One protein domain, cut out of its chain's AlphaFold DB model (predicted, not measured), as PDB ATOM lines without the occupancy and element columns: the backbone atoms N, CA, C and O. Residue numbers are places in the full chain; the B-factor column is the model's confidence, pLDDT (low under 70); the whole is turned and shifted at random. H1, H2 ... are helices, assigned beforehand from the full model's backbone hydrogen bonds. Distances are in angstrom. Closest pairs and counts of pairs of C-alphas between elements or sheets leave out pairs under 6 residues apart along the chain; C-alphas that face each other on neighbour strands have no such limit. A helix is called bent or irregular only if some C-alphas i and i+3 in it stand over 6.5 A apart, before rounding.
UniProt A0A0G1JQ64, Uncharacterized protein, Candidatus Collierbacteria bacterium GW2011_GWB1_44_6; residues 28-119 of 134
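Overview. This is residues 28 to 119 of the 134 residues of an uncharacterized protein of Candidatus Collierbacteria bacterium GW2011_GWB1_44_6 (UniProt A0A0G1JQ64). Two long helices, H2 and H3, make a narrow open V, joined by a tight turn at its closed end and spread apart at its open end, with an empty space between their far halves. The shorter helix H1 folds back from the first residues of H2 at the open end, and the printed part comes back there too, with its first and last C-alphas 8.2 A apart. The printed part has 92 residues with three named helices, in the order H1, H2, H3, and no named strand; its class is all helix. The whole is extended, with a radius of gyration of the C-alphas of 19.1 A, and flat, spanning 53 by 39 by 15 A.

Along the chain. The longest helix is H2, residues 46 to 77, with 32 residues. Its first C-alpha, of Glu 46, is at (256.650, 220.341, 333.145), and its last, of Ser 77, at (278.958, 234.784, 294.966), 46.5 A away. After it comes H3, residues 83 to 113, with 31 residues and 45.0 A from first to last C-alpha; it ends with the C-alpha of Asp 113 at (237.045, 213.085, 312.058). Before H2 stands H1, residues 29 to 42, with 14 residues and 20.2 A from first to last C-alpha; it begins with the C-alpha of Pro 29 at (255.648, 211.165, 321.885). None of the three helices is bent or irregular.

Arrangement. H2 touches both other helices, each with a part of its length alone. H2 and H3 touch with 6 pairs of C-alphas within 8 A; the closest C-alphas are those of Leu 72 and Lys 86, 6.1 A apart. H2 touches H3 with residues 69 to 76 alone, and H3 touches H2 with residues 83 to 90 alone. The two helices run opposite ways at a shallow tilt of 32 degrees, form a helical hairpin, and are 17.0 A apart from centre to centre. Near its other end H2 touches H1 with 7 pairs of C-alphas within 8 A; the closest C-alphas are those of Ala 39 and Glu 46, 5.3 A apart. H1 touches H2 with residues 35 to 39 alone, and H2 touches H1 with residues 46 to 50 alone. H1 and H2 run opposite ways at a steep tilt of 54 degrees, and their centres are 22.3 A apart. H1 and H3 are apart, with no C-alpha of the one within 8 A of the other. In the backbones of H1, H2 and H3, every pair of O of residue i and N of residue i+4 is within hydrogen-bond range.

Size, cuts and confidence. The two C-alphas farthest apart are those of Asn 43 and Gly 79, at 54.6 A. Residues 54 to 64, which belong to H2, stand free, as do residues 95 to 106, which belong to H3, and residues 109 to 115, of which 109 to 113 belong to H3. The printed part runs from residue 28 to residue 119 of a chain of 134 residues and has no cut. The links are tight, with 3 residues between H1 and H2 and 5 between H2 and H3, and there is no long link. The mean pLDDT of the printed part is 89.9, and the five residues under 70 are 28 to 32, of which 29 to 32 belong to H1. The mean pLDDT is 81 for H1, 93 for H2 and 92 for H3.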
ATOM      1  N   THR A  28     254.560 215.348 320.087       55.22
ATOM      2  CA  THR A  28     255.349 214.242 319.541       55.22
ATOM      3  C   THR A  28     255.769 213.354 320.716       55.22
ATOM      4  O   THR A  28     256.474 213.848 321.594       55.22
ATOM      5  N   PRO A  29     255.441 212.046 320.730       55.84
ATOM      6  CA  PRO A  29     255.648 211.165 321.885       55.84
ATOM      7  C   PRO A  29     257.080 211.165 322.435       55.84
ATOM      8  O   PRO A  29     257.291 211.004 323.632       55.84
ATOM      9  N   ALA A  30     258.082 211.368 321.574       58.62
ATOM     10  CA  ALA A  30     259.483 211.460 321.978       58.62
ATOM     11  C   ALA A  30     259.813 212.748 322.759       58.62
ATOM     12  O   ALA A  30     260.604 212.706 323.699       58.62
ATOM     13  N   TYR A  31     259.207 213.878 322.386       59.41
ATOM     14  CA  TYR A  31     259.425 215.177 323.023       59.41
ATOM     15  C   TYR A  31     258.710 215.250 324.376       59.41
ATOM     16  O   TYR A  31     259.348 215.544 325.386       59.41
ATOM     17  N   THR A  32     257.438 214.836 324.426       62.97
ATOM     18  CA  THR A  32     256.645 214.751 325.664       62.97
ATOM     19  C   THR A  32     257.315 213.835 326.700       62.97
ATOM     20  O   THR A  32     257.398 214.165 327.881       62.97
ATOM     21  N   ASN A  33     257.899 212.713 326.257       75.25
ATOM     22  CA  ASN A  33     258.635 211.789 327.126       75.25
ATOM     23  C   ASN A  33     259.935 212.406 327.679       75.25
ATOM     24  O   ASN A  33     260.313 212.134 328.815       75.25
ATOM     25  N   MET A  34     260.620 213.264 326.915       85.00
ATOM     26  CA  MET A  34     261.834 213.939 327.387       85.00
ATOM     27  C   MET A  34     261.527 215.059 328.387       85.00
ATOM     28  O   MET A  34     262.177 215.111 329.432       85.00
ATOM     29  N   VAL A  35     260.520 215.896 328.112       89.19
ATOM     30  CA  VAL A  35     260.056 216.950 329.032       89.19
ATOM     31  C   VAL A  35     259.656 216.343 330.377       89.19
ATOM     32  O   VAL A  35     260.194 216.745 331.409       89.19
ATOM     33  N   SER A  36     258.813 215.304 330.364       87.06
ATOM     34  CA  SER A  36     258.356 214.646 331.594       87.06
ATOM     35  C   SER A  36     259.505 213.988 332.370       87.06
ATOM     36  O   SER A  36     259.614 214.153 333.584       87.06
ATOM     37  N   ARG A  37     260.456 213.322 331.691       90.94
ATOM     38  CA  ARG A  37     261.646 212.747 332.351       90.94
ATOM     39  C   ARG A  37     262.531 213.798 333.015       90.94
ATOM     40  O   ARG A  37     263.047 213.547 334.102       90.94
ATOM     41  N   ILE A  38     262.754 214.936 332.359       92.62
ATOM     42  CA  ILE A  38     263.577 216.026 332.900       92.62
ATOM     43  C   ILE A  38     262.865 216.663 334.094       92.62
ATOM     44  O   ILE A  38     263.474 216.807 335.155       92.62
ATOM     45  N   ALA A  39     261.574 216.963 333.950       94.19
ATOM     46  CA  ALA A  39     260.756 217.510 335.022       94.19
ATOM     47  C   ALA A  39     260.758 216.601 336.259       94.19
ATOM     48  O   ALA A  39     261.076 217.058 337.352       94.19
ATOM     49  N   GLN A  40     260.524 215.297 336.085       93.81
ATOM     50  CA  GLN A  40     260.537 214.323 337.179       93.81
ATOM     51  C   GLN A  40     261.921 214.167 337.818       93.81
ATOM     52  O   GLN A  40     262.037 214.163 339.042       93.81
ATOM     53  N   LYS A  41     262.989 214.056 337.014       95.38
ATOM     54  CA  LYS A  41     264.351 213.838 337.529       95.38
ATOM     55  C   LYS A  41     264.860 215.009 338.369       95.38
ATOM     56  O   LYS A  41     265.600 214.787 339.324       95.38
ATOM     57  N   PHE A  42     264.494 216.232 337.998       96.69
ATOM     58  CA  PHE A  42     264.960 217.455 338.654       96.69
ATOM     59  C   PHE A  42     263.882 218.143 339.500       96.69
ATOM     60  O   PHE A  42     264.138 219.215 340.039       96.69
ATOM     61  N   ASN A  43     262.707 217.520 339.643       94.50
ATOM     62  CA  ASN A  43     261.554 218.063 340.361       94.50
ATOM     63  C   ASN A  43     261.167 219.484 339.892       94.50
ATOM     64  O   ASN A  43     260.954 220.391 340.697       94.50
ATOM     65  N   LEU A  44     261.122 219.680 338.572       95.62
ATOM     66  CA  LEU A  44     260.705 220.924 337.920       95.62
ATOM     67  C   LEU A  44     259.247 220.822 337.463       95.62
ATOM     68  O   LEU A  44     258.711 219.726 337.298       95.62
ATOM     69  N   LYS A  45     258.605 221.964 337.207       94.38
ATOM     70  CA  LYS A  45     257.292 221.984 336.551       94.38
ATOM     71  C   LYS A  45     257.459 221.635 335.074       94.38
ATOM     72  O   LYS A  45     258.307 222.215 334.401       94.38
ATOM     73  N   GLU A  46     256.623 220.735 334.563       88.88
ATOM     74  CA  GLU A  46     256.650 220.341 333.145       88.88
ATOM     75  C   GLU A  46     256.456 221.545 332.211       88.88
ATOM     76  O   GLU A  46     257.188 221.663 331.234       88.88
ATOM     77  N   SER A  47     255.582 222.489 332.578       91.19
ATOM     78  CA  SER A  47     255.341 223.728 331.821       91.19
ATOM     79  C   SER A  47     256.594 224.581 331.627       91.19
ATOM     80  O   SER A  47     256.788 225.178 330.573       91.19
ATOM     81  N   ASP A  48     257.453 224.646 332.645       91.38
ATOM     82  CA  ASP A  48     258.652 225.485 332.611       91.38
ATOM     83  C   ASP A  48     259.710 224.841 331.705       91.38
ATOM     84  O   ASP A  48     260.409 225.523 330.957       91.38
ATOM     85  N   VAL A  49     259.796 223.509 331.732       92.44
ATOM     86  CA  VAL A  49     260.680 222.740 330.850       92.44
ATOM     87  C   VAL A  49     260.192 222.834 329.403       92.44
ATOM     88  O   VAL A  49     260.994 223.101 328.512       92.44
ATOM     89  N   GLU A  50     258.891 222.672 329.163       89.06
ATOM     90  CA  GLU A  50     258.276 222.821 327.841       89.06
ATOM     91  C   GLU A  50     258.566 224.202 327.237       89.06
ATOM     92  O   GLU A  50     259.050 224.285 326.109       89.06
ATOM     93  N   ALA A  51     258.400 225.274 328.017       90.19
ATOM     94  CA  ALA A  51     258.698 226.634 327.574       90.19
ATOM     95  C   ALA A  51     260.162 226.814 327.131       90.19
ATOM     96  O   ALA A  51     260.426 227.449 326.109       90.19
ATOM     97  N   VAL A  52     261.123 226.226 327.855       93.38
ATOM     98  CA  VAL A  52     262.545 226.281 327.472       93.38
ATOM     99  C   VAL A  52     262.784 225.557 326.153       93.38
ATOM    100  O   VAL A  52     263.464 226.078 325.271       93.38
ATOM    101  N   PHE A  53     262.235 224.355 325.989       89.50
ATOM    102  CA  PHE A  53     262.429 223.618 324.747       89.50
ATOM    103  C   PHE A  53     261.726 224.283 323.555       89.50
ATOM    104  O   PHE A  53     262.256 224.207 322.447       89.50
ATOM    105  N   ALA A  54     260.566 224.914 323.760       87.94
ATOM    106  CA  ALA A  54     259.904 225.722 322.739       87.94
ATOM    107  C   ALA A  54     260.811 226.883 322.294       87.94
ATOM    108  O   ALA A  54     261.096 227.011 321.105       87.94
ATOM    109  N   ALA A  55     261.383 227.630 323.246       86.94
ATOM    110  CA  ALA A  55     262.324 228.711 322.949       86.94
ATOM    111  C   ALA A  55     263.559 228.219 322.170       86.94
ATOM    112  O   ALA A  55     263.891 228.765 321.121       86.94
ATOM    113  N   VAL A  56     264.196 227.127 322.614       92.12
ATOM    114  CA  VAL A  56     265.359 226.536 321.920       92.12
ATOM    115  C   VAL A  56     265.002 226.080 320.503       92.12
ATOM    116  O   VAL A  56     265.807 226.184 319.575       92.12
ATOM    117  N   LYS A  57     263.801 225.533 320.314       86.94
ATOM    118  CA  LYS A  57     263.323 225.108 319.000       86.94
ATOM    119  C   LYS A  57     263.142 226.310 318.073       86.94
ATOM    120  O   LYS A  57     263.591 226.235 316.929       86.94
ATOM    121  N   ASP A  58     262.554 227.399 318.557       88.25
ATOM    122  CA  ASP A  58     262.378 228.636 317.792       88.25
ATOM    123  C   ASP A  58     263.722 229.274 317.420       88.25
ATOM    124  O   ASP A  58     263.950 229.597 316.250       88.25
ATOM    125  N   GLU A  59     264.654 229.358 318.372       89.38
ATOM    126  CA  GLU A  59     266.025 229.826 318.136       89.38
ATOM    127  C   GLU A  59     266.713 229.001 317.048       89.38
ATOM    128  O   GLU A  59     267.252 229.540 316.080       89.38
ATOM    129  N   ARG A  60     266.626 227.671 317.146       89.06
ATOM    130  CA  ARG A  60     267.209 226.771 316.151       89.06
ATOM    131  C   ARG A  60     266.529 226.892 314.790       89.06
ATOM    132  O   ARG A  60     267.188 226.756 313.759       89.06
ATOM    133  N   HIS A  61     265.220 227.126 314.740       87.81
ATOM    134  CA  HIS A  61     264.526 227.388 313.481       87.81
ATOM    135  C   HIS A  61     265.028 228.678 312.826       87.81
ATOM    136  O   HIS A  61     265.270 228.672 311.615       87.81
ATOM    137  N   ALA A  62     265.230 229.741 313.604       90.19
ATOM    138  CA  ALA A  62     265.797 230.996 313.120       90.19
ATOM    139  C   ALA A  62     267.242 230.815 312.623       90.19
ATOM    140  O   ALA A  62     267.560 231.217 311.502       90.19
ATOM    141  N   GLU A  63     268.086 230.118 313.389       93.75
ATOM    142  CA  GLU A  63     269.463 229.780 313.000       93.75
ATOM    143  C   GLU A  63     269.489 229.020 311.665       93.75
ATOM    144  O   GLU A  63     270.208 229.379 310.734       93.75
ATOM    145  N   MET A  64     268.635 228.005 311.514       90.94
ATOM    146  CA  MET A  64     268.565 227.208 310.288       90.94
ATOM    147  C   MET A  64     268.058 228.002 309.078       90.94
ATOM    148  O   MET A  64     268.398 227.646 307.944       90.94
ATOM    149  N   LYS A  65     267.233 229.039 309.280       92.25
ATOM    150  CA  LYS A  65     266.840 229.977 308.215       92.25
ATOM    151  C   LYS A  65     268.036 230.840 307.810       92.25
ATOM    152  O   LYS A  65     268.373 230.860 306.628       92.25
ATOM    153  N   SER A  66     268.745 231.410 308.781       94.00
ATOM    154  CA  SER A  66     269.942 232.226 308.543       94.00
ATOM    155  C   SER A  66     271.051 231.454 307.813       94.00
ATOM    156  O   SER A  66     271.501 231.886 306.753       94.00
ATOM    157  N   ILE A  67     271.404 230.247 308.275       94.94
ATOM    158  CA  ILE A  67     272.405 229.384 307.615       94.94
ATOM    159  C   ILE A  67     272.018 229.096 306.159       94.94
ATOM    160  O   ILE A  67     272.870 228.953 305.279       94.94
ATOM    161  N   ARG A  68     270.720 228.955 305.878       94.62
ATOM    162  CA  ARG A  68     270.242 228.692 304.521       94.62
ATOM    163  C   ARG A  68     270.413 229.909 303.621       94.62
ATOM    164  O   ARG A  68     270.857 229.752 302.487       94.62
ATOM    165  N   GLU A  69     270.073 231.091 304.118       94.88
ATOM    166  CA  GLU A  69     270.265 232.356 303.405       94.88
ATOM    167  C   GLU A  69     271.742 232.638 303.128       94.88
ATOM    168  O   GLU A  69     272.093 233.031 302.012       94.88
ATOM    169  N   GLU A  70     272.615 232.369 304.100       97.38
ATOM    170  CA  GLU A  70     274.066 232.492 303.949       97.38
ATOM    171  C   GLU A  70     274.583 231.565 302.841       97.38
ATOM    172  O   GLU A  70     275.236 232.022 301.903       97.38
ATOM    173  N   LYS A  71     274.204 230.281 302.865       97.56
ATOM    174  CA  LYS A  71     274.598 229.311 301.827       97.56
ATOM    175  C   LYS A  71     274.113 229.692 300.434       97.56
ATOM    176  O   LYS A  71     274.831 229.487 299.459       97.56
ATOM    177  N   LEU A  72     272.899 230.228 300.320       97.62
ATOM    178  CA  LEU A  72     272.393 230.707 299.035       97.62
ATOM    179  C   LEU A  72     273.135 231.962 298.574       97.62
ATOM    180  O   LEU A  72     273.393 232.101 297.384       97.62
ATOM    181  N   SER A  73     273.518 232.847 299.491       97.50
ATOM    182  CA  SER A  73     274.331 234.024 299.165       97.50
ATOM    183  C   SER A  73     275.731 233.626 298.700       97.50
ATOM    184  O   SER A  73     276.212 234.165 297.706       97.50
ATOM    185  N   GLN A  74     276.340 232.617 299.330       97.81
ATOM    186  CA  GLN A  74     277.588 232.027 298.847       97.81
ATOM    187  C   GLN A  74     277.417 231.450 297.436       97.81
ATOM    188  O   GLN A  74     278.222 231.741 296.564       97.81
ATOM    189  N   ALA A  75     276.326 230.725 297.166       97.88
ATOM    190  CA  ALA A  75     276.052 230.191 295.831       97.88
ATOM    191  C   ALA A  75     275.848 231.285 294.762       97.88
ATOM    192  O   ALA A  75     276.140 231.044 293.589       97.88
ATOM    193  N   VAL A  76     275.370 232.479 295.144       98.19
ATOM    194  CA  VAL A  76     275.348 233.654 294.254       98.19
ATOM    195  C   VAL A  76     276.759 234.187 294.017       98.19
ATOM    196  O   VAL A  76     277.128 234.425 292.869       98.19
ATOM    197  N   SER A  77     277.560 234.344 295.077       98.06
ATOM    198  CA  SER A  77     278.958 234.784 294.966       98.06
ATOM    199  C   SER A  77     279.795 233.833 294.105       98.06
ATOM    200  O   SER A  77     280.629 234.283 293.325       98.06
ATOM    201  N   ASP A  78     279.543 232.529 294.211       98.25
ATOM    202  CA  ASP A  78     280.204 231.486 293.420       98.25
ATOM    203  C   ASP A  78     279.667 231.417 291.976       98.25
ATOM    204  O   ASP A  78     280.153 230.631 291.165       98.25
ATOM    205  N   GLY A  79     278.643 232.212 291.644       97.50
ATOM    206  CA  GLY A  79     278.031 232.264 290.316       97.50
ATOM    207  C   GLY A  79     277.202 231.031 289.946       97.50
ATOM    208  O   GLY A  79     276.797 230.892 288.793       97.50
ATOM    209  N   VAL A  80     276.930 230.132 290.898       98.44
ATOM    210  CA  VAL A  80     276.121 228.918 290.681       98.44
ATOM    211  C   VAL A  80     274.656 229.279 290.438       98.44
ATOM    212  O   VAL A  80     273.972 228.630 289.647       98.44
ATOM    213  N   ILE A  81     274.174 230.319 291.121       98.00
ATOM    214  CA  ILE A  81     272.828 230.869 290.958       98.00
ATOM    215  C   ILE A  81     272.878 232.393 290.846       98.00
ATOM    216  O   ILE A  81     273.839 233.035 291.254       98.00
ATOM    217  N   THR A  82     271.817 232.994 290.318       98.19
ATOM    218  CA  THR A  82     271.635 234.453 290.314       98.19
ATOM    219  C   THR A  82     270.889 234.929 291.563       98.19
ATOM    220  O   THR A  82     270.170 234.155 292.201       98.19
ATOM    221  N   GLU A  83     270.968 236.226 291.880       96.81
ATOM    222  CA  GLU A  83     270.205 236.817 292.996       96.81
ATOM    223  C   GLU A  83     268.687 236.603 292.827       96.81
ATOM    224  O   GLU A  83     267.971 236.300 293.782       96.81
ATOM    225  N   ALA A  84     268.186 236.657 291.587       97.19
ATOM    226  CA  ALA A  84     266.784 236.373 291.286       97.19
ATOM    227  C   ALA A  84     266.407 234.910 291.591       97.19
ATOM    228  O   ALA A  84     265.336 234.641 292.138       97.19
ATOM    229  N   GLN A  85     267.287 233.953 291.277       96.88
ATOM    230  CA  GLN A  85     267.070 232.539 291.600       96.88
ATOM    231  C   GLN A  85     267.113 232.284 293.110       96.88
ATOM    232  O   GLN A  85     266.273 231.538 293.614       96.88
ATOM    233  N   LYS A  86     268.027 232.934 293.841       97.31
ATOM    234  CA  LYS A  86     268.065 232.902 295.311       97.31
ATOM    235  C   LYS A  86     266.740 233.377 295.911       97.31
ATOM    236  O   LYS A  86     266.156 232.661 296.723       97.31
ATOM    237  N   ASN A  87     266.229 234.527 295.472       96.31
ATOM    238  CA  ASN A  87     264.969 235.076 295.983       96.31
ATOM    239  C   ASN A  87     263.776 234.149 295.696       96.31
ATOM    240  O   ASN A  87     262.957 233.896 296.581       96.31
ATOM    241  N   ASN A  88     263.719 233.563 294.496       96.50
ATOM    242  CA  ASN A  88     262.697 232.571 294.152       96.50
ATOM    243  C   ASN A  88     262.787 231.311 295.027       96.50
ATOM    244  O   ASN A  88     261.757 230.779 295.446       96.50
ATOM    245  N   LEU A  89     263.998 230.830 295.326       96.19
ATOM    246  CA  LEU A  89     264.203 229.680 296.209       96.19
ATOM    247  C   LEU A  89     263.747 229.977 297.638       96.19
ATOM    248  O   LEU A  89     263.031 229.158 298.211       96.19
ATOM    249  N   LEU A  90     264.110 231.136 298.190       94.75
ATOM    250  CA  LEU A  90     263.682 231.552 299.528       94.75
ATOM    251  C   LEU A  90     262.156 231.636 299.622       94.75
ATOM    252  O   LEU A  90     261.565 230.998 300.494       94.75
ATOM    253  N   SER A  91     261.513 232.299 298.657       95.31
ATOM    254  CA  SER A  91     260.050 232.375 298.594       95.31
ATOM    255  C   SER A  91     259.409 230.988 298.482       95.31
ATOM    256  O   SER A  91     258.456 230.670 299.195       95.31
ATOM    257  N   LYS A  92     259.960 230.099 297.644       95.06
ATOM    258  CA  LYS A  92     259.438 228.733 297.506       95.06
ATOM    259  C   LYS A  92     259.596 227.916 298.788       95.06
ATOM    260  O   LYS A  92     258.748 227.076 299.095       95.06
ATOM    261  N   MET A  93     260.685 228.116 299.522       92.00
ATOM    262  CA  MET A  93     260.926 227.441 300.795       92.00
ATOM    263  C   MET A  93     259.938 227.897 301.863       92.00
ATOM    264  O   MET A  93     259.389 227.039 302.548       92.00
ATOM    265  N   GLU A  94     259.670 229.199 301.951       91.38
ATOM    266  CA  GLU A  94     258.667 229.766 302.855       91.38
ATOM    267  C   GLU A  94     257.262 229.238 302.534       91.38
ATOM    268  O   GLU A  94     256.591 228.691 303.405       91.38
ATOM    269  N   GLN A  95     256.860 229.261 301.259       92.81
ATOM    270  CA  GLN A  95     255.585 228.680 300.818       92.81
ATOM    271  C   GLN A  95     255.463 227.197 301.188       92.81
ATOM    272  O   GLN A  95     254.418 226.745 301.651       92.81
ATOM    273  N   ASN A  96     256.532 226.420 300.987       90.81
ATOM    274  CA  ASN A  96     256.542 225.003 301.336       90.81
ATOM    275  C   ASN A  96     256.505 224.771 302.854       90.81
ATOM    276  O   ASN A  96     256.018 223.727 303.285       90.81
ATOM    277  N   GLU A  97     257.057 225.678 303.663       87.94
ATOM    278  CA  GLU A  97     256.966 225.625 305.125       87.94
ATOM    279  C   GLU A  97     255.505 225.799 305.542       87.94
ATOM    280  O   GLU A  97     254.944 224.885 306.148       87.94
ATOM    281  N   THR A  98     254.856 226.876 305.095       89.88
ATOM    282  CA  THR A  98     253.435 227.147 305.355       89.88
ATOM    283  C   THR A  98     252.541 225.997 304.900       89.88
ATOM    284  O   THR A  98     251.795 225.444 305.706       89.88
ATOM    285  N   ALA A  99     252.702 225.528 303.658       91.69
ATOM    286  CA  ALA A  99     251.908 224.423 303.123       91.69
ATOM    287  C   ALA A  99     252.078 223.124 303.932       91.69
ATOM    288  O   ALA A  99     251.135 222.352 304.091       91.69
ATOM    289  N   ARG A 100     253.272 222.857 304.481       87.06
ATOM    290  CA  ARG A 100     253.485 221.701 305.371       87.06
ATOM    291  C   ARG A 100     252.776 221.864 306.708       87.06
ATOM    292  O   ARG A 100     252.316 220.861 307.250       87.06
ATOM    293  N   HIS A 101     252.734 223.073 307.262       86.44
ATOM    294  CA  HIS A 101     252.000 223.349 308.496       86.44
ATOM    295  C   HIS A 101     250.493 223.177 308.287       86.44
ATOM    296  O   HIS A 101     249.857 222.469 309.068       86.44
ATOM    297  N   GLU A 102     249.957 223.721 307.198       88.94
ATOM    298  CA  GLU A 102     248.547 223.578 306.817       88.94
ATOM    299  C   GLU A 102     248.172 222.114 306.575       88.94
ATOM    300  O   GLU A 102     247.262 221.602 307.219       88.94
ATOM    301  N   MET A 103     248.940 221.401 305.745       87.81
ATOM    302  CA  MET A 103     248.716 219.980 305.454       87.81
ATOM    303  C   MET A 103     248.750 219.121 306.723       87.81
ATOM    304  O   MET A 103     247.983 218.172 306.867       87.81
ATOM    305  N   ARG A 104     249.642 219.434 307.673       84.94
ATOM    306  CA  ARG A 104     249.677 218.739 308.968       84.94
ATOM    307  C   ARG A 104     248.417 219.000 309.780       84.94
ATOM    308  O   ARG A 104     247.875 218.049 310.333       84.94
ATOM    309  N   ALA A 105     247.972 220.252 309.864       88.31
ATOM    310  CA  ALA A 105     246.762 220.610 310.594       88.31
ATOM    311  C   ALA A 105     245.518 219.959 309.969       88.31
ATOM    312  O   ALA A 105     244.699 219.374 310.676       88.31
ATOM    313  N   GLU A 106     245.417 219.987 308.640       90.38
ATOM    314  CA  GLU A 106     244.340 219.342 307.889       90.38
ATOM    315  C   GLU A 106     244.326 217.829 308.123       90.38
ATOM    316  O   GLU A 106     243.291 217.260 308.461       90.38
ATOM    317  N   MET A 107     245.487 217.177 308.034       86.00
ATOM    318  CA  MET A 107     245.607 215.741 308.271       86.00
ATOM    319  C   MET A 107     245.258 215.361 309.717       86.00
ATOM    320  O   MET A 107     244.593 214.352 309.937       86.00
ATOM    321  N   GLN A 108     245.673 216.160 310.708       85.69
ATOM    322  CA  GLN A 108     245.292 215.948 312.110       85.69
ATOM    323  C   GLN A 108     243.777 216.017 312.292       85.69
ATOM    324  O   GLN A 108     243.200 215.157 312.957       85.69
ATOM    325  N   LYS A 109     243.132 217.007 311.666       90.06
ATOM    326  CA  LYS A 109     241.676 217.139 311.682       90.06
ATOM    327  C   LYS A 109     241.004 215.940 311.014       90.06
ATOM    328  O   LYS A 109     240.116 215.340 311.608       90.06
ATOM    329  N   TRP A 110     241.472 215.545 309.832       92.81
ATOM    330  CA  TRP A 110     240.941 214.385 309.121       92.81
ATOM    331  C   TRP A 110     241.064 213.100 309.949       92.81
ATOM    332  O   TRP A 110     240.106 212.340 310.044       92.81
ATOM    333  N   PHE A 111     242.200 212.872 310.617       90.19
ATOM    334  CA  PHE A 111     242.351 211.730 311.521       90.19
ATOM    335  C   PHE A 111     241.342 211.765 312.672       90.19
ATOM    336  O   PHE A 111     240.722 210.739 312.949       90.19
ATOM    337  N   ALA A 112     241.138 212.925 313.302       88.94
ATOM    338  CA  ALA A 112     240.145 213.081 314.363       88.94
ATOM    339  C   ALA A 112     238.721 212.784 313.860       88.94
ATOM    340  O   ALA A 112     237.999 212.022 314.500       88.94
ATOM    341  N   ASP A 113     238.358 213.301 312.682       91.69
ATOM    342  CA  ASP A 113     237.045 213.085 312.058       91.69
ATOM    343  C   ASP A 113     236.807 211.607 311.702       91.69
ATOM    344  O   ASP A 113     235.682 211.117 311.774       91.69
ATOM    345  N   GLN A 114     237.863 210.877 311.334       93.19
ATOM    346  CA  GLN A 114     237.799 209.441 311.045       93.19
ATOM    347  C   GLN A 114     237.961 208.555 312.292       93.19
ATOM    348  O   GLN A 114     237.963 207.329 312.174       93.19
ATOM    349  N   GLY A 115     238.129 209.136 313.485       90.56
ATOM    350  CA  GLY A 115     238.396 208.381 314.714       90.56
ATOM    351  C   GLY A 115     239.734 207.630 314.698       90.56
ATOM    352  O   GLY A 115     239.906 206.646 315.418       90.56
ATOM    353  N   ILE A 116     240.679 208.064 313.862       87.19
ATOM    354  CA  ILE A 116     242.000 207.459 313.729       87.19
ATOM    355  C   ILE A 116     242.943 208.088 314.757       87.19
ATOM    356  O   ILE A 116     243.238 209.281 314.730       87.19
ATOM    357  N   ASP A 117     243.479 207.249 315.636       84.56
ATOM    358  CA  ASP A 117     244.520 207.633 316.583       84.56
ATOM    359  C   ASP A 117     245.876 207.715 315.862       84.56
ATOM    360  O   ASP A 117     246.540 206.701 315.606       84.56
ATOM    361  N   HIS A 118     246.278 208.938 315.504       75.94
ATOM    362  CA  HIS A 118     247.513 209.164 314.755       75.94
ATOM    363  C   HIS A 118     248.756 208.679 315.519       75.94
ATOM    364  O   HIS A 118     249.748 208.295 314.892       75.94
ATOM    365  N   GLU A 119     248.744 208.714 316.856       76.62
ATOM    366  CA  GLU A 119     249.903 208.350 317.672       76.62
ATOM    367  C   GLU A 119     250.151 206.848 317.613       76.62
ATOM    368  O   GLU A 119     251.287 206.414 317.406       76.62
TER     369      GLU A 119